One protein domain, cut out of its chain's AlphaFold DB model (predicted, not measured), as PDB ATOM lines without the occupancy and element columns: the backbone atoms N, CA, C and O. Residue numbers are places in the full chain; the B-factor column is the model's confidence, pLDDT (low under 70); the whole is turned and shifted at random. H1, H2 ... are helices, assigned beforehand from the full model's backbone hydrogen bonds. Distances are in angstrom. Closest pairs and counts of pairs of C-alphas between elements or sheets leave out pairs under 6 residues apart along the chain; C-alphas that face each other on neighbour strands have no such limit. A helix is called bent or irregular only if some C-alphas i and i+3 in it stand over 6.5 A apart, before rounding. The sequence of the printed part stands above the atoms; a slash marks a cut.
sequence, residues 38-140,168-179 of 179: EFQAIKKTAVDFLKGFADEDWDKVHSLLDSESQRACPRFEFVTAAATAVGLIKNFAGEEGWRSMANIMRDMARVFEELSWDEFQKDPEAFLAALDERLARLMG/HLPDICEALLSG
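AT A GLANCE: This is residues 38 to 140 and 168 to 179 of the 179 residues of an uncharacterized protein of Chloroflexi bacterium (UniProt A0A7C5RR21). One long helix, H4, is bent into a V of two arms; H1 and H6 each run nearly aligned with its arm H4b and pack on it, while staying apart from each other, short H2 packs on H4a inside the V, and H7 crosses the early part of H4a, with H3 beside H7. H5 makes the turn from H4b to H6, and residues 121 to 126 stick out there. The printed part has 115 residues with seven named helices, H1 to H7 in chain order, and no named strand: all helix. It is only just compact, close to loose, with a radius of gyration of the C-alphas of 15.9 A, and its outline is flat, spanning 46 by 35 by 19 A.

IN THESE COORDINATES: Start at C-alpha 75 at (2.893, 44.423, -49.762), where H4, residues 75 to 113, begins. By its hydrogen bonds it was assigned as one helix, but it is bent: C-alphas 92 and 95 are 9.1 A apart. Its arms are H4a, residues 75 to 92, 25.9 A long, and H4b, residues 95 to 113, 26.7 A long. Find C-alpha 38 at (-17.145, 43.889, -33.656); from there H1 runs to residue 54, 24.1 A. H2 is residues 58 to 63, H3 residues 67 to 72 and H5 residues 117 to 122. H6, residues 124 to 139, is 22.7 A long. H7, residues 170 to 177, ends at C-alpha 177 at (4.783, 55.464, -52.461).

HOW THE PARTS SIT: Look first at H4, the hub, touching four other helices. Its arms touch only at the corner, only just, with 3 pairs of C-alphas within 8 A, the closest Lys 90 and Trp 98 at 5.8 A; their tilt is a steep 57 degrees. H4b touches H1 at a shallow tilt of 14 degrees, opposite ways, the closest C-alphas being Ala 54 and Ala 102 at 4.3 A. With residues 104 to 111 alone H4b touches H6, at 16 degrees, opposite ways; C-alphas 104 and 138 are closest, 6.4 A. H1 and H6 are apart. H1 and H2 form a hairpin, closest at C-alphas 52 and 61, 5.6 A. H4a touches H2 with residues 75 to 83 alone, C-alphas 58 and 79 being closest at 5.3 A, and H7 with residues 77 to 81 alone, about perpendicular at 74 degrees, C-alphas 81 and 176 being closest at 6.7 A. H7 touches H3, closest at C-alphas 69 and 170, 4.2 A. Every O i to N i+4 pair is within hydrogen-bond range in H1, H2, H3, H4a, H4b, H5, H6 and H7.

THE WHOLE: The two C-alphas farthest apart are those of Lys 122 and Gly 179, 46.4 A. Residues 141 to 167 are not printed, and C-alphas 140 and 168 are 26.9 A apart across that cut. The links that are printed whole are tight. Look for low confidence, pLDDT under 70, at residue 140 and residues 176 to 179.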
ATOM      1  N   GLU A  38     -17.944  42.749 -33.193       87.50
ATOM      2  CA  GLU A  38     -17.145  43.889 -33.656       87.50
ATOM      3  C   GLU A  38     -16.160  44.330 -32.579       87.50
ATOM      4  O   GLU A  38     -14.969  44.436 -32.864       87.50
ATOM      5  N   PHE A  39     -16.602  44.462 -31.324       88.00
ATOM      6  CA  PHE A  39     -15.716  44.763 -30.197       88.00
ATOM      7  C   PHE A  39     -14.538  43.780 -30.104       88.00
ATOM      8  O   PHE A  39     -13.383  44.193 -29.978       88.00
ATOM      9  N   GLN A  40     -14.799  42.471 -30.212       91.56
ATOM     10  CA  GLN A  40     -13.735  41.462 -30.192       91.56
ATOM     11  C   GLN A  40     -12.828  41.541 -31.427       91.56
ATOM     12  O   GLN A  40     -11.614  41.357 -31.305       91.56
ATOM     13  N   ALA A  41     -13.380  41.837 -32.607       89.94
ATOM     14  CA  ALA A  41     -12.608  41.996 -33.835       89.94
ATOM     15  C   ALA A  41     -11.660  43.205 -33.762       89.94
ATOM     16  O   ALA A  41     -10.485  43.089 -34.121       89.94
ATOM     17  N   ILE A  42     -12.140  44.334 -33.237       87.69
ATOM     18  CA  ILE A  42     -11.358  45.557 -33.005       87.69
ATOM     19  C   ILE A  42     -10.234  45.280 -32.015       87.69
ATOM     20  O   ILE A  42      -9.065  45.512 -32.322       87.69
ATOM     21  N   LYS A  43     -10.577  44.709 -30.855       89.75
ATOM     22  CA  LYS A  43      -9.612  44.319 -29.825       89.75
ATOM     23  C   LYS A  43      -8.510  43.437 -30.409       89.75
ATOM     24  O   LYS A  43      -7.330  43.722 -30.221       89.75
ATOM     25  N   LYS A  44      -8.881  42.391 -31.152       93.19
ATOM     26  CA  LYS A  44      -7.922  41.480 -31.787       93.19
ATOM     27  C   LYS A  44      -6.999  42.218 -32.760       93.19
ATOM     28  O   LYS A  44      -5.793  42.000 -32.726       93.19
ATOM     29  N   THR A  45      -7.554  43.090 -33.594       91.00
ATOM     30  CA  THR A  45      -6.799  43.839 -34.608       91.00
ATOM     31  C   THR A  45      -5.815  44.811 -33.970       91.00
ATOM     32  O   THR A  45      -4.653  44.833 -34.363       91.00
ATOM     33  N   ALA A  46      -6.230  45.539 -32.928       89.00
ATOM     34  CA  ALA A  46      -5.344  46.421 -32.171       89.00
ATOM     35  C   ALA A  46      -4.175  45.648 -31.539       89.00
ATOM     36  O   ALA A  46      -3.020  46.051 -31.669       89.00
ATOM     37  N   VAL A  47      -4.453  44.500 -30.909       93.06
ATOM     38  CA  VAL A  47      -3.420  43.628 -30.323       93.06
ATOM     39  C   VAL A  47      -2.460  43.108 -31.390       93.06
ATOM     40  O   VAL A  47      -1.244  43.165 -31.206       93.06
ATOM     41  N   ASP A  48      -2.987  42.598 -32.502       94.88
ATOM     42  CA  ASP A  48      -2.173  42.040 -33.578       94.88
ATOM     43  C   ASP A  48      -1.317  43.095 -34.272       94.88
ATOM     44  O   ASP A  48      -0.168  42.798 -34.600       94.88
ATOM     45  N   PHE A  49      -1.843  44.307 -34.443       92.25
ATOM     46  CA  PHE A  49      -1.111  45.439 -34.995       92.25
ATOM     47  C   PHE A  49       0.030  45.861 -34.069       92.25
ATOM     48  O   PHE A  49       1.175  45.924 -34.505       92.25
ATOM     49  N   LEU A  50      -0.254  46.080 -32.779       91.00
ATOM     50  CA  LEU A  50       0.749  46.504 -31.797       91.00
ATOM     51  C   LEU A  50       1.869  45.472 -31.637       91.00
ATOM     52  O   LEU A  50       3.043  45.836 -31.612       91.00
ATOM     53  N   LYS A  51       1.521  44.181 -31.566       95.19
ATOM     54  CA  LYS A  51       2.517  43.103 -31.514       95.19
ATOM     55  C   LYS A  51       3.300  42.998 -32.817       95.19
ATOM     56  O   LYS A  51       4.520  42.936 -32.767       95.19
ATOM     57  N   GLY A  52       2.616  43.028 -33.963       95.00
ATOM     58  CA  GLY A  52       3.261  42.982 -35.276       95.00
ATOM     59  C   GLY A  52       4.262  44.120 -35.461       95.00
ATOM     60  O   GLY A  52       5.383  43.881 -35.886       95.00
ATOM     61  N   PHE A  53       3.907  45.336 -35.045       91.69
ATOM     62  CA  PHE A  53       4.811  46.482 -35.093       91.69
ATOM     63  C   PHE A  53       6.002  46.321 -34.138       91.69
ATOM     64  O   PHE A  53       7.144  46.539 -34.533       91.69
ATOM     65  N   ALA A  54       5.757  45.909 -32.888       92.94
ATOM     66  CA  ALA A  54       6.807  45.710 -31.886       92.94
ATOM     67  C   ALA A  54       7.805  44.597 -32.256       92.94
ATOM     68  O   ALA A  54       8.961  44.632 -31.824       92.94
ATOM     69  N   ASP A  55       7.339  43.602 -33.009       96.25
ATOM     70  CA  ASP A  55       8.122  42.461 -33.486       96.25
ATOM     71  C   ASP A  55       8.654  42.670 -34.919       96.25
ATOM     72  O   ASP A  55       9.355  41.806 -35.438       96.25
ATOM     73  N   GLU A  56       8.355  43.821 -35.539       94.69
ATOM     74  CA  GLU A  56       8.737  44.183 -36.915       94.69
ATOM     75  C   GLU A  56       8.234  43.183 -37.977       94.69
ATOM     76  O   GLU A  56       8.827  43.014 -39.043       94.69
ATOM     77  N   ASP A  57       7.103  42.530 -37.701       96.94
ATOM     78  CA  ASP A  57       6.399  41.636 -38.619       96.94
ATOM     79  C   ASP A  57       5.522  42.461 -39.576       96.94
ATOM     80  O   ASP A  57       4.296  42.551 -39.449       96.94
ATOM     81  N   TRP A  58       6.175  43.125 -40.530       93.56
ATOM     82  CA  TRP A  58       5.521  44.021 -41.491       93.56
ATOM     83  C   TRP A  58       4.535  43.305 -42.410       93.56
ATOM     84  O   TRP A  58       3.563  43.912 -42.853       93.56
ATOM     85  N   ASP A  59       4.750  42.014 -42.654       94.06
ATOM     86  CA  ASP A  59       3.821  41.175 -43.403       94.06
ATOM     87  C   ASP A  59       2.503  41.017 -42.650       94.06
ATOM     88  O   ASP A  59       1.424  41.211 -43.218       94.06
ATOM     89  N   LYS A  60       2.584  40.720 -41.349       94.50
ATOM     90  CA  LYS A  60       1.408  40.681 -40.487       94.50
ATOM     91  C   LYS A  60       0.738  42.046 -40.413       94.50
ATOM     92  O   LYS A  60      -0.477  42.107 -40.574       94.50
ATOM     93  N   VAL A  61       1.494  43.126 -40.215       92.75
ATOM     94  CA  VAL A  61       0.936  44.488 -40.150       92.75
ATOM     95  C   VAL A  61       0.200  44.848 -41.446       92.75
ATOM     96  O   VAL A  61      -0.942  45.296 -41.381       92.75
ATOM     97  N   HIS A  62       0.791  44.576 -42.615       93.19
ATOM     98  CA  HIS A  62       0.146  44.787 -43.918       93.19
ATOM     99  C   HIS A  62      -1.146  43.977 -44.056       93.19
ATOM    100  O   HIS A  62      -2.168  44.490 -44.508       93.19
ATOM    101  N   SER A  63      -1.140  42.726 -43.586       94.38
ATOM    102  CA  SER A  63      -2.316  41.856 -43.654       94.38
ATOM    103  C   SER A  63      -3.510  42.358 -42.836       94.38
ATOM    104  O   SER A  63      -4.624  41.898 -43.077       94.38
ATOM    105  N   LEU A  64      -3.300  43.277 -41.883       93.12
ATOM    106  CA  LEU A  64      -4.354  43.902 -41.075       93.12
ATOM    107  C   LEU A  64      -4.981  45.125 -41.753       93.12
ATOM    108  O   LEU A  64      -6.014  45.598 -41.284       93.12
ATOM    109  N   LEU A  65      -4.380  45.629 -42.831       90.94
ATOM    110  CA  LEU A  65      -4.918  46.745 -43.598       90.94
ATOM    111  C   LEU A  65      -6.188  46.339 -44.362       90.94
ATOM    112  O   LEU A  65      -6.362  45.167 -44.708       90.94
ATOM    113  N   ASP A  66      -7.064  47.305 -44.622       91.06
ATOM    114  CA  ASP A  66      -8.261  47.103 -45.443       91.06
ATOM    115  C   ASP A  66      -7.925  46.963 -46.937       91.06
ATOM    116  O   ASP A  66      -6.814  47.251 -47.396       91.06
ATOM    117  N   SER A  67      -8.901  46.504 -47.720       92.00
ATOM    118  CA  SER A  67      -8.722  46.252 -49.154       92.00
ATOM    119  C   SER A  67      -8.318  47.493 -49.965       92.00
ATOM    120  O   SER A  67      -7.672  47.380 -51.011       92.00
ATOM    121  N   GLU A  68      -8.719  48.687 -49.532       90.56
ATOM    122  CA  GLU A  68      -8.341  49.957 -50.152       90.56
ATOM    123  C   GLU A  68      -6.871  50.285 -49.887       90.56
ATOM    124  O   GLU A  68      -6.108  50.481 -50.833       90.56
ATOM    125  N   SER A  69      -6.442  50.218 -48.629       89.56
ATOM    126  CA  SER A  69      -5.058  50.468 -48.223       89.56
ATOM    127  C   SER A  69      -4.092  49.457 -48.842       89.56
ATOM    128  O   SER A  69      -3.047  49.840 -49.355       89.56
ATOM    129  N   GLN A  70      -4.457  48.169 -48.888       92.25
ATOM    130  CA  GLN A  70      -3.630  47.136 -49.529       92.25
ATOM    131  C   GLN A  70      -3.460  47.348 -51.039       92.25
ATOM    132  O   GLN A  70      -2.452  46.928 -51.608       92.25
ATOM    133  N   ARG A  71      -4.442  47.978 -51.702       91.69
ATOM    134  CA  ARG A  71      -4.329  48.381 -53.111       91.69
ATOM    135  C   ARG A  71      -3.475  49.633 -53.272       91.69
ATOM    136  O   ARG A  71      -2.726  49.705 -54.241       91.69
ATOM    137  N   ALA A  72      -3.588  50.580 -52.341       89.62
ATOM    138  CA  ALA A  72      -2.805  51.810 -52.332       89.62
ATOM    139  C   ALA A  72      -1.308  51.544 -52.106       89.62
ATOM    140  O   ALA A  72      -0.495  52.135 -52.797       89.62
ATOM    141  N   CYS A  73      -0.935  50.628 -51.206       87.62
ATOM    142  CA  CYS A  73       0.449  50.205 -50.965       87.62
ATOM    143  C   CYS A  73       0.566  48.670 -51.092       87.62
ATOM    144  O   CYS A  73       0.239  47.933 -50.150       87.62
ATOM    145  N   PRO A  74       1.039  48.138 -52.238       91.00
ATOM    146  CA  PRO A  74       1.257  46.707 -52.352       91.00
ATOM    147  C   PRO A  74       2.298  46.243 -51.322       91.00
ATOM    148  O   PRO A  74       3.134  47.004 -50.826       91.00
ATOM    149  N   ARG A  75       2.194  44.969 -50.936       93.25
ATOM    150  CA  ARG A  75       2.893  44.423 -49.762       93.25
ATOM    151  C   ARG A  75       4.399  44.689 -49.779       93.25
ATOM    152  O   ARG A  75       4.964  45.020 -48.743       93.25
ATOM    153  N   PHE A  76       5.052  44.515 -50.926       91.88
ATOM    154  CA  PHE A  76       6.504  44.653 -51.025       91.88
ATOM    155  C   PHE A  76       6.961  46.081 -50.700       91.88
ATOM    156  O   PHE A  76       7.902  46.275 -49.928       91.88
ATOM    157  N   GLU A  77       6.267  47.072 -51.244       88.69
ATOM    158  CA  GLU A  77       6.535  48.487 -51.046       88.69
ATOM    159  C   GLU A  77       6.263  48.895 -49.597       88.69
ATOM    160  O   GLU A  77       7.110  49.535 -48.975       88.69
ATOM    161  N   PHE A  78       5.143  48.441 -49.025       89.69
ATOM    162  CA  PHE A  78       4.824  48.677 -47.616       89.69
ATOM    163  C   PHE A  78       5.913  48.130 -46.686       89.69
ATOM    164  O   PHE A  78       6.445  48.860 -45.851       89.69
ATOM    165  N   VAL A  79       6.280  46.854 -46.851       91.06
ATOM    166  CA  VAL A  79       7.296  46.184 -46.023       91.06
ATOM    167  C   VAL A  79       8.643  46.891 -46.144       91.06
ATOM    168  O   VAL A  79       9.313  47.123 -45.139       91.06
ATOM    169  N   THR A  80       9.027  47.279 -47.362       89.06
ATOM    170  CA  THR A  80      10.288  47.987 -47.614       89.06
ATOM    171  C   THR A  80      10.300  49.357 -46.938       89.06
ATOM    172  O   THR A  80      11.276  49.706 -46.267       89.06
ATOM    173  N   ALA A  81       9.218  50.125 -47.074       86.44
ATOM    174  CA  ALA A  81       9.122  51.463 -46.505       86.44
ATOM    175  C   ALA A  81       9.066  51.427 -44.969       86.44
ATOM    176  O   ALA A  81       9.795  52.171 -44.312       86.44
ATOM    177  N   ALA A  82       8.288  50.506 -44.390       87.81
ATOM    178  CA  ALA A  82       8.201  50.303 -42.945       87.81
ATOM    179  C   ALA A  82       9.554  49.890 -42.343       87.81
ATOM    180  O   ALA A  82      10.024  50.515 -41.389       87.81
ATOM    181  N   ALA A  83      10.231  48.904 -42.945       88.12
ATOM    182  CA  ALA A  83      11.561  48.480 -42.510       88.12
ATOM    183  C   ALA A  83      12.588  49.622 -42.607       88.12
ATOM    184  O   ALA A  83      13.407  49.798 -41.704       88.12
ATOM    185  N   THR A  84      12.520  50.432 -43.668       87.38
ATOM    186  CA  THR A  84      13.397  51.600 -43.847       87.38
ATOM    187  C   THR A  84      13.140  52.659 -42.776       87.38
ATOM    188  O   THR A  84      14.085  53.127 -42.140       87.38
ATOM    189  N   ALA A  85      11.877  53.003 -42.523       83.75
ATOM    190  CA  ALA A  85      11.493  53.977 -41.506       83.75
ATOM    191  C   ALA A  85      11.938  53.540 -40.103       83.75
ATOM    192  O   ALA A  85      12.549  54.323 -39.373       83.75
ATOM    193  N   VAL A  86      11.718  52.272 -39.740       86.31
ATOM    194  CA  VAL A  86      12.190  51.731 -38.458       86.31
ATOM    195  C   VAL A  86      13.713  51.685 -38.388       86.31
ATOM    196  O   VAL A  86      14.278  52.032 -37.352       86.31
ATOM    197  N   GLY A  87      14.397  51.350 -39.484       86.25
ATOM    198  CA  GLY A  87      15.855  51.448 -39.575       86.25
ATOM    199  C   GLY A  87      16.369  52.865 -39.288       86.25
ATOM    200  O   GLY A  87      17.324  53.034 -38.531       86.25
ATOM    201  N   LEU A  88      15.704  53.897 -39.818       84.94
ATOM    202  CA  LEU A  88      16.027  55.296 -39.519       84.94
ATOM    203  C   LEU A  88      15.780  55.638 -38.046       84.94
ATOM    204  O   LEU A  88      16.654  56.223 -37.409       84.94
ATOM    205  N   ILE A  89      14.640  55.233 -37.482       80.50
ATOM    206  CA  ILE A  89      14.336  55.444 -36.058       80.50
ATOM    207  C   ILE A  89      15.408  54.793 -35.181       80.50
ATOM    208  O   ILE A  89      15.927  55.441 -34.274       80.50
ATOM    209  N   LYS A  90      15.792  53.547 -35.472       84.88
ATOM    210  CA  LYS A  90      16.867  52.833 -34.766       84.88
ATOM    211  C   LYS A  90      18.210  53.548 -34.880       84.88
ATOM    212  O   LYS A  90      18.936  53.613 -33.893       84.88
ATOM    213  N   ASN A  91      18.524  54.136 -36.034       87.19
ATOM    214  CA  ASN A  91      19.749  54.918 -36.204       87.19
ATOM    215  C   ASN A  91      19.774  56.182 -35.325       87.19
ATOM    216  O   ASN A  91      20.838  56.543 -34.829       87.19
ATOM    217  N   PHE A  92      18.631  56.846 -35.110       82.81
ATOM    218  CA  PHE A  92      18.553  58.053 -34.275       82.81
ATOM    219  C   PHE A  92      18.401  57.756 -32.778       82.81
ATOM    220  O   PHE A  92      19.076  58.373 -31.956       82.81
ATOM    221  N   ALA A  93      17.511  56.832 -32.416       81.56
ATOM    222  CA  ALA A  93      17.183  56.500 -31.029       81.56
ATOM    223  C   ALA A  93      18.111  55.432 -30.421       81.56
ATOM    224  O   ALA A  93      18.138  55.253 -29.202       81.56
ATOM    225  N   GLY A  94      18.857  54.710 -31.258       87.12
ATOM    226  CA  GLY A  94      19.628  53.533 -30.870       87.12
ATOM    227  C   GLY A  94      18.760  52.291 -30.634       87.12
ATOM    228  O   GLY A  94      17.537  52.355 -30.482       87.12
ATOM    229  N   GLU A  95      19.419  51.135 -30.552       87.12
ATOM    230  CA  GLU A  95      18.779  49.834 -30.285       87.12
ATOM    231  C   GLU A  95      18.019  49.806 -28.949       87.12
ATOM    232  O   GLU A  95      16.946  49.212 -28.842       87.12
ATOM    233  N   GLU A  96      18.549  50.466 -27.917       85.94
ATOM    234  CA  GLU A  96      17.891  50.549 -26.609       85.94
ATOM    235  C   GLU A  96      16.631  51.420 -26.654       85.94
ATOM    236  O   GLU A  96      15.610  51.047 -26.070       85.94
ATOM    237  N   GLY A  97      16.667  52.530 -27.400       82.81
ATOM    238  CA  GLY A  97      15.505  53.390 -27.623       82.81
ATOM    239  C   GLY A  97      14.392  52.657 -28.371       82.81
ATOM    240  O   GLY A  97      13.241  52.665 -27.928       82.81
ATOM    241  N   TRP A  98      14.738  51.934 -29.441       86.62
ATOM    242  CA  TRP A  98      13.778  51.087 -30.155       86.62
ATOM    243  C   TRP A  98      13.198  49.988 -29.261       86.62
ATOM    244  O   TRP A  98      11.983  49.812 -29.215       86.62
ATOM    245  N   ARG A  99      14.038  49.277 -28.497       89.62
ATOM    246  CA  ARG A  99      13.573  48.223 -27.582       89.62
ATOM    247  C   ARG A  99      12.602  48.766 -26.535       89.62
ATOM    248  O   ARG A  99      11.618  48.096 -26.226       89.62
ATOM    249  N   SER A 100      12.860  49.962 -26.007       88.69
ATOM    250  CA  SER A 100      11.940  50.649 -25.096       88.69
ATOM    251  C   SER A 100      10.584  50.897 -25.765       88.69
ATOM    252  O   SER A 100       9.551  50.500 -25.229       88.69
ATOM    253  N   MET A 101      10.581  51.443 -26.984       87.56
ATOM    254  CA  MET A 101       9.349  51.697 -27.736       87.56
ATOM    255  C   MET A 101       8.579  50.407 -28.068       87.56
ATOM    256  O   MET A 101       7.367  50.342 -27.869       87.56
ATOM    257  N   ALA A 102       9.275  49.350 -28.490       90.38
ATOM    258  CA  ALA A 102       8.672  48.044 -28.734       90.38
ATOM    259  C   ALA A 102       8.059  47.446 -27.452       90.38
ATOM    260  O   ALA A 102       6.998  46.826 -27.498       90.38
ATOM    261  N   ASN A 103       8.686  47.646 -26.289       92.25
ATOM    262  CA  ASN A 103       8.115  47.220 -25.011       92.25
ATOM    263  C   ASN A 103       6.848  48.005 -24.656       92.25
ATOM    264  O   ASN A 103       5.866  47.384 -24.258       92.25
ATOM    265  N   ILE A 104       6.827  49.324 -24.884       90.06
ATOM    266  CA  ILE A 104       5.620  50.146 -24.701       90.06
ATOM    267  C   ILE A 104       4.476  49.619 -25.578       90.06
ATOM    268  O   ILE A 104       3.367  49.425 -25.086       90.06
ATOM    269  N   MET A 105       4.737  49.302 -26.849       90.19
ATOM    270  CA  MET A 105       3.725  48.722 -27.746       90.19
ATOM    271  C   MET A 105       3.207  47.366 -27.254       90.19
ATOM    272  O   MET A 105       2.004  47.107 -27.306       90.19
ATOM    273  N   ARG A 106       4.086  46.501 -26.727       94.00
ATOM    274  CA  ARG A 106       3.677  45.224 -26.117       94.00
ATOM    275  C   ARG A 106       2.831  45.434 -24.863       94.00
ATOM    276  O   ARG A 106       1.867  44.699 -24.663       94.00
ATOM    277  N   ASP A 107       3.154  46.425 -24.039       92.44
ATOM    278  CA  ASP A 107       2.367  46.757 -22.850       92.44
ATOM    279  C   ASP A 107       0.995  47.334 -23.232       92.44
ATOM    280  O   ASP A 107      -0.017  46.933 -22.655       92.44
ATOM    281  N   MET A 108       0.922  48.175 -24.270       88.62
ATOM    282  CA  MET A 108      -0.353  48.619 -24.843       88.62
ATOM    283  C   MET A 108      -1.170  47.427 -25.353       88.62
ATOM    284  O   MET A 108      -2.364  47.343 -25.070       88.62
ATOM    285  N   ALA A 109      -0.545  46.465 -26.041       91.62
ATOM    286  CA  ALA A 109      -1.233  45.264 -26.507       91.62
ATOM    287  C   ALA A 109      -1.852  44.476 -25.339       91.62
ATOM    288  O   ALA A 109      -2.999  44.051 -25.443       91.62
ATOM    289  N   ARG A 110      -1.151  44.348 -24.202       95.00
ATOM    290  CA  ARG A 110      -1.710  43.713 -22.992       95.00
ATOM    291  C   ARG A 110      -2.920  44.470 -22.445       95.00
ATOM    292  O   ARG A 110      -3.909  43.841 -22.085       95.00
ATOM    293  N   VAL A 111      -2.890  45.807 -22.439       91.00
ATOM    294  CA  VAL A 111      -4.063  46.613 -22.049       91.00
ATOM    295  C   VAL A 111      -5.263  46.290 -22.941       91.00
ATOM    296  O   VAL A 111      -6.362  46.094 -22.425       91.00
ATOM    297  N   PHE A 112      -5.063  46.177 -24.259       89.38
ATOM    298  CA  PHE A 112      -6.130  45.770 -25.177       89.38
ATOM    299  C   PHE A 112      -6.607  44.332 -24.919       89.38
ATOM    300  O   PHE A 112      -7.810  44.080 -24.942       89.38
ATOM    301  N   GLU A 113      -5.709  43.385 -24.626       93.19
ATOM    302  CA  GLU A 113      -6.055  41.993 -24.286       93.19
ATOM    303  C   GLU A 113      -6.949  41.876 -23.046       93.19
ATOM    304  O   GLU A 113      -7.785  40.971 -22.974       93.19
ATOM    305  N   GLU A 114      -6.825  42.804 -22.103       94.25
ATOM    306  CA  GLU A 114      -7.610  42.836 -20.868       94.25
ATOM    307  C   GLU A 114      -9.009  43.443 -21.042       94.25
ATOM    308  O   GLU A 114      -9.847  43.291 -20.157       94.25
ATOM    309  N   LEU A 115      -9.302  44.093 -22.174       90.25
ATOM    310  CA  LEU A 115     -10.592  44.751 -22.396       90.25
ATOM    311  C   LEU A 115     -11.755  43.756 -22.353       90.25
ATOM    312  O   LEU A 115     -11.759  42.748 -23.074       90.25
ATOM    313  N   SER A 116     -12.761  44.074 -21.541       93.44
ATOM    314  CA  SER A 116     -13.956  43.261 -21.346       93.44
ATOM    315  C   SER A 116     -15.160  43.859 -22.063       93.44
ATOM    316  O   SER A 116     -15.464  45.042 -21.915       93.44
ATOM    317  N   TRP A 117     -15.882  43.011 -22.799       91.19
ATOM    318  CA  TRP A 117     -17.169  43.390 -23.376       91.19
ATOM    319  C   TRP A 117     -18.190  43.731 -22.290       91.19
ATOM    320  O   TRP A 117     -18.910  44.707 -22.428       91.19
ATOM    321  N   ASP A 118     -18.231  42.966 -21.198       93.62
ATOM    322  CA  ASP A 118     -19.238  43.151 -20.151       93.62
ATOM    323  C   ASP A 118     -19.038  44.491 -19.414       93.62
ATOM    324  O   ASP A 118     -20.002  45.153 -19.030       93.62
ATOM    325  N   GLU A 119     -17.782  44.922 -19.245       91.31
ATOM    326  CA  GLU A 119     -17.456  46.238 -18.677       91.31
ATOM    327  C   GLU A 119     -17.786  47.363 -19.658       91.31
ATOM    328  O   GLU A 119     -18.417  48.346 -19.270       91.31
ATOM    329  N   PHE A 120     -17.417  47.185 -20.930       87.75
ATOM    330  CA  PHE A 120     -17.737  48.128 -21.996       87.75
ATOM    331  C   PHE A 120     -19.248  48.306 -22.163       87.75
ATOM    332  O   PHE A 120     -19.723  49.429 -22.262       87.75
ATOM    333  N   GLN A 121     -20.022  47.221 -22.125       90.56
ATOM    334  CA  GLN A 121     -21.475  47.252 -22.263       90.56
ATOM    335  C   GLN A 121     -22.155  48.002 -21.110       90.56
ATOM    336  O   GLN A 121     -23.188  48.640 -21.314       90.56
ATOM    337  N   LYS A 122     -21.601  47.908 -19.896       92.06
ATOM    338  CA  LYS A 122     -22.179  48.514 -18.694       92.06
ATOM    339  C   LYS A 122     -22.053  50.037 -18.688       92.06
ATOM    340  O   LYS A 122     -23.005  50.711 -18.301       92.06
ATOM    341  N   ASP A 123     -20.882  50.553 -19.050       88.94
ATOM    342  CA  ASP A 123     -20.600  51.990 -19.105       88.94
ATOM    343  C   ASP A 123     -19.520  52.276 -20.166       88.94
ATOM    344  O   ASP A 123     -18.327  52.331 -19.847       88.94
ATOM    345  N   PRO A 124     -19.918  52.423 -21.445       81.25
ATOM    346  CA  PRO A 124     -18.974  52.592 -22.543       81.25
ATOM    347  C   PRO A 124     -18.128  53.858 -22.397       81.25
ATOM    348  O   PRO A 124     -16.936  53.839 -22.684       81.25
ATOM    349  N   GLU A 125     -18.709  54.965 -21.930       83.00
ATOM    350  CA  GLU A 125     -17.994  56.239 -21.813       83.00
ATOM    351  C   GLU A 125     -16.920  56.184 -20.726       83.00
ATOM    352  O   GLU A 125     -15.767  56.547 -20.981       83.00
ATOM    353  N   ALA A 126     -17.262  55.683 -19.532       84.31
ATOM    354  CA  ALA A 126     -16.289  55.527 -18.456       84.31
ATOM    355  C   ALA A 126     -15.211  54.498 -18.818       84.31
ATOM    356  O   ALA A 126     -14.032  54.710 -18.522       84.31
ATOM    357  N   PHE A 127     -15.592  53.412 -19.498       84.19
ATOM    358  CA  PHE A 127     -14.660  52.407 -19.999       84.19
ATOM    359  C   PHE A 127     -13.629  53.017 -20.956       84.19
ATOM    360  O   PHE A 127     -12.424  52.823 -20.786       84.19
ATOM    361  N   LEU A 128     -14.090  53.791 -21.943       81.44
ATOM    362  CA  LEU A 128     -13.221  54.432 -22.929       81.44
ATOM    363  C   LEU A 128     -12.331  55.502 -22.287       81.44
ATOM    364  O   LEU A 128     -11.154  55.588 -22.626       81.44
ATOM    365  N   ALA A 129     -12.845  56.268 -21.320       79.00
ATOM    366  CA  ALA A 129     -12.047  57.232 -20.562       79.00
ATOM    367  C   ALA A 129     -10.940  56.549 -19.736       79.00
ATOM    368  O   ALA A 129      -9.800  57.018 -19.716       79.00
ATOM    369  N   ALA A 130     -11.248  55.418 -19.096       81.12
ATOM    370  CA  ALA A 130     -10.265  54.633 -18.355       81.12
ATOM    371  C   ALA A 130      -9.203  54.018 -19.283       81.12
ATOM    372  O   ALA A 130      -8.021  53.989 -18.934       81.12
ATOM    373  N   LEU A 131      -9.600  53.554 -20.472       84.75
ATOM    374  CA  LEU A 131      -8.672  53.085 -21.501       84.75
ATOM    375  C   LEU A 131      -7.731  54.208 -21.961       84.75
ATOM    376  O   LEU A 131      -6.515  54.011 -21.946       84.75
ATOM    377  N   ASP A 132      -8.277  55.384 -22.292       79.75
ATOM    378  CA  ASP A 132      -7.522  56.600 -22.639       79.75
ATOM    379  C   ASP A 132      -6.444  56.897 -21.577       79.75
ATOM    380  O   ASP A 132      -5.262  57.055 -21.888       79.75
ATOM    381  N   GLU A 133      -6.831  56.901 -20.298       82.19
ATOM    382  CA  GLU A 133      -5.922  57.170 -19.180       82.19
ATOM    383  C   GLU A 133      -4.837  56.088 -19.022       82.19
ATOM    384  O   GLU A 133      -3.677  56.391 -18.723       82.19
ATOM    385  N   ARG A 134      -5.181  54.805 -19.202       83.75
ATOM    386  CA  ARG A 134      -4.206  53.700 -19.138       83.75
ATOM    387  C   ARG A 134      -3.171  53.810 -20.256       83.75
ATOM    388  O   ARG A 134      -1.982  53.662 -19.980       83.75
ATOM    389  N   LEU A 135      -3.600  54.099 -21.484       81.56
ATOM    390  CA  LEU A 135      -2.697  54.243 -22.629       81.56
ATOM    391  C   LEU A 135      -1.816  55.494 -22.500       81.56
ATOM    392  O   LEU A 135      -0.614  55.416 -22.748       81.56
ATOM    393  N   ALA A 136      -2.371  56.618 -22.038       79.06
ATOM    394  CA  ALA A 136      -1.601  57.837 -21.787       79.06
ATOM    395  C   ALA A 136      -0.477  57.613 -20.760       79.06
ATOM    396  O   ALA A 136       0.653  58.051 -20.971       79.06
ATOM    397  N   ARG A 137      -0.748  56.861 -19.683       82.94
ATOM    398  CA  ARG A 137       0.267  56.515 -18.672       82.94
ATOM    399  C   ARG A 137       1.421  55.682 -19.226       82.94
ATOM    400  O   ARG A 137       2.547  55.866 -18.777       82.94
ATOM    401  N   LEU A 138       1.160  54.792 -20.185       81.81
ATOM    402  CA  LEU A 138       2.210  54.000 -20.838       81.81
ATOM    403  C   LEU A 138       3.107  54.851 -21.744       81.81
ATOM    404  O   LEU A 138       4.291  54.557 -21.877       81.81
ATOM    405  N   MET A 139       2.559  55.910 -22.344       72.50
ATOM    406  CA  MET A 139       3.316  56.824 -23.206       72.50
ATOM    407  C   MET A 139       4.097  57.899 -22.421       72.50
ATOM    408  O   MET A 139       5.066  58.445 -22.947       72.50
ATOM    409  N   GLY A 140       3.724  58.163 -21.160       66.06
ATOM    410  CA  GLY A 140       4.379  59.122 -20.259       66.06
ATOM    411  C   GLY A 140       4.184  60.601 -20.640       66.06
ATOM    412  O   GLY A 140       3.711  60.925 -21.727       66.06
ATOM    413  N   HIS A 168      -7.667  51.199 -41.929       86.44
ATOM    414  CA  HIS A 168      -7.834  52.018 -43.117       86.44
ATOM    415  C   HIS A 168      -6.823  53.169 -43.110       86.44
ATOM    416  O   HIS A 168      -6.934  54.107 -42.329       86.44
ATOM    417  N   LEU A 169      -5.793  53.083 -43.953       83.62
ATOM    418  CA  LEU A 169      -4.722  54.080 -44.072       83.62
ATOM    419  C   LEU A 169      -4.287  54.297 -45.536       83.62
ATOM    420  O   LEU A 169      -3.084  54.246 -45.816       83.62
ATOM    421  N   PRO A 170      -5.211  54.534 -46.486       81.50
ATOM    422  CA  PRO A 170      -4.858  54.697 -47.892       81.50
ATOM    423  C   PRO A 170      -3.945  55.907 -48.095       81.50
ATOM    424  O   PRO A 170      -2.929  55.764 -48.757       81.50
ATOM    425  N   ASP A 171      -4.212  57.039 -47.436       76.88
ATOM    426  CA  ASP A 171      -3.420  58.269 -47.582       76.88
ATOM    427  C   ASP A 171      -1.971  58.088 -47.111       76.88
ATOM    428  O   ASP A 171      -1.031  58.545 -47.758       76.88
ATOM    429  N   ILE A 172      -1.771  57.385 -45.987       73.69
ATOM    430  CA  ILE A 172      -0.423  57.048 -45.504       73.69
ATOM    431  C   ILE A 172       0.252  56.117 -46.511       73.69
ATOM    432  O   ILE A 172       1.425  56.298 -46.828       73.69
ATOM    433  N   CYS A 173      -0.486  55.144 -47.039       77.62
ATOM    434  CA  CYS A 173       0.019  54.223 -48.046       77.62
ATOM    435  C   CYS A 173       0.397  54.914 -49.362       77.62
ATOM    436  O   CYS A 173       1.464  54.631 -49.901       77.62
ATOM    437  N   GLU A 174      -0.397  55.866 -49.842       76.12
ATOM    438  CA  GLU A 174      -0.088  56.679 -51.020       76.12
ATOM    439  C   GLU A 174       1.117  57.598 -50.777       76.12
ATOM    440  O   GLU A 174       1.989  57.727 -51.644       76.12
ATOM    441  N   ALA A 175       1.219  58.191 -49.584       73.94
ATOM    442  CA  ALA A 175       2.354  59.023 -49.199       73.94
ATOM    443  C   ALA A 175       3.666  58.224 -49.144       73.94
ATOM    444  O   ALA A 175       4.697  58.723 -49.593       73.94
ATOM    445  N   LEU A 176       3.630  56.975 -48.659       68.06
ATOM    446  CA  LEU A 176       4.795  56.080 -48.650       68.06
ATOM    447  C   LEU A 176       5.304  55.755 -50.062       68.06
ATOM    448  O   LEU A 176       6.501  55.540 -50.233       68.06
ATOM    449  N   LEU A 177       4.418  55.722 -51.063       66.62
ATOM    450  CA  LEU A 177       4.783  55.464 -52.461       66.62
ATOM    451  C   LEU A 177       5.188  56.715 -53.247       66.62
ATOM    452  O   LEU A 177       5.798  56.596 -54.307       66.62
ATOM    453  N   SER A 178       4.820  57.898 -52.760       64.44
ATOM    454  CA  SER A 178       5.073  59.175 -53.441       64.44
ATOM    455  C   SER A 178       6.411  59.823 -53.049       64.44
ATOM    456  O   SER A 178       6.688  60.944 -53.482       64.44
ATOM    457  N   GLY A 179       7.201  59.144 -52.207       50.41
ATOM    458  CA  GLY A 179       8.524  59.564 -51.727       50.41
ATOM    459  C   GLY A 179       9.668  59.298 -52.698       50.41
ATOM    460  O   GLY A 179       9.645  58.255 -53.387       50.41
TER     461      GLY A 179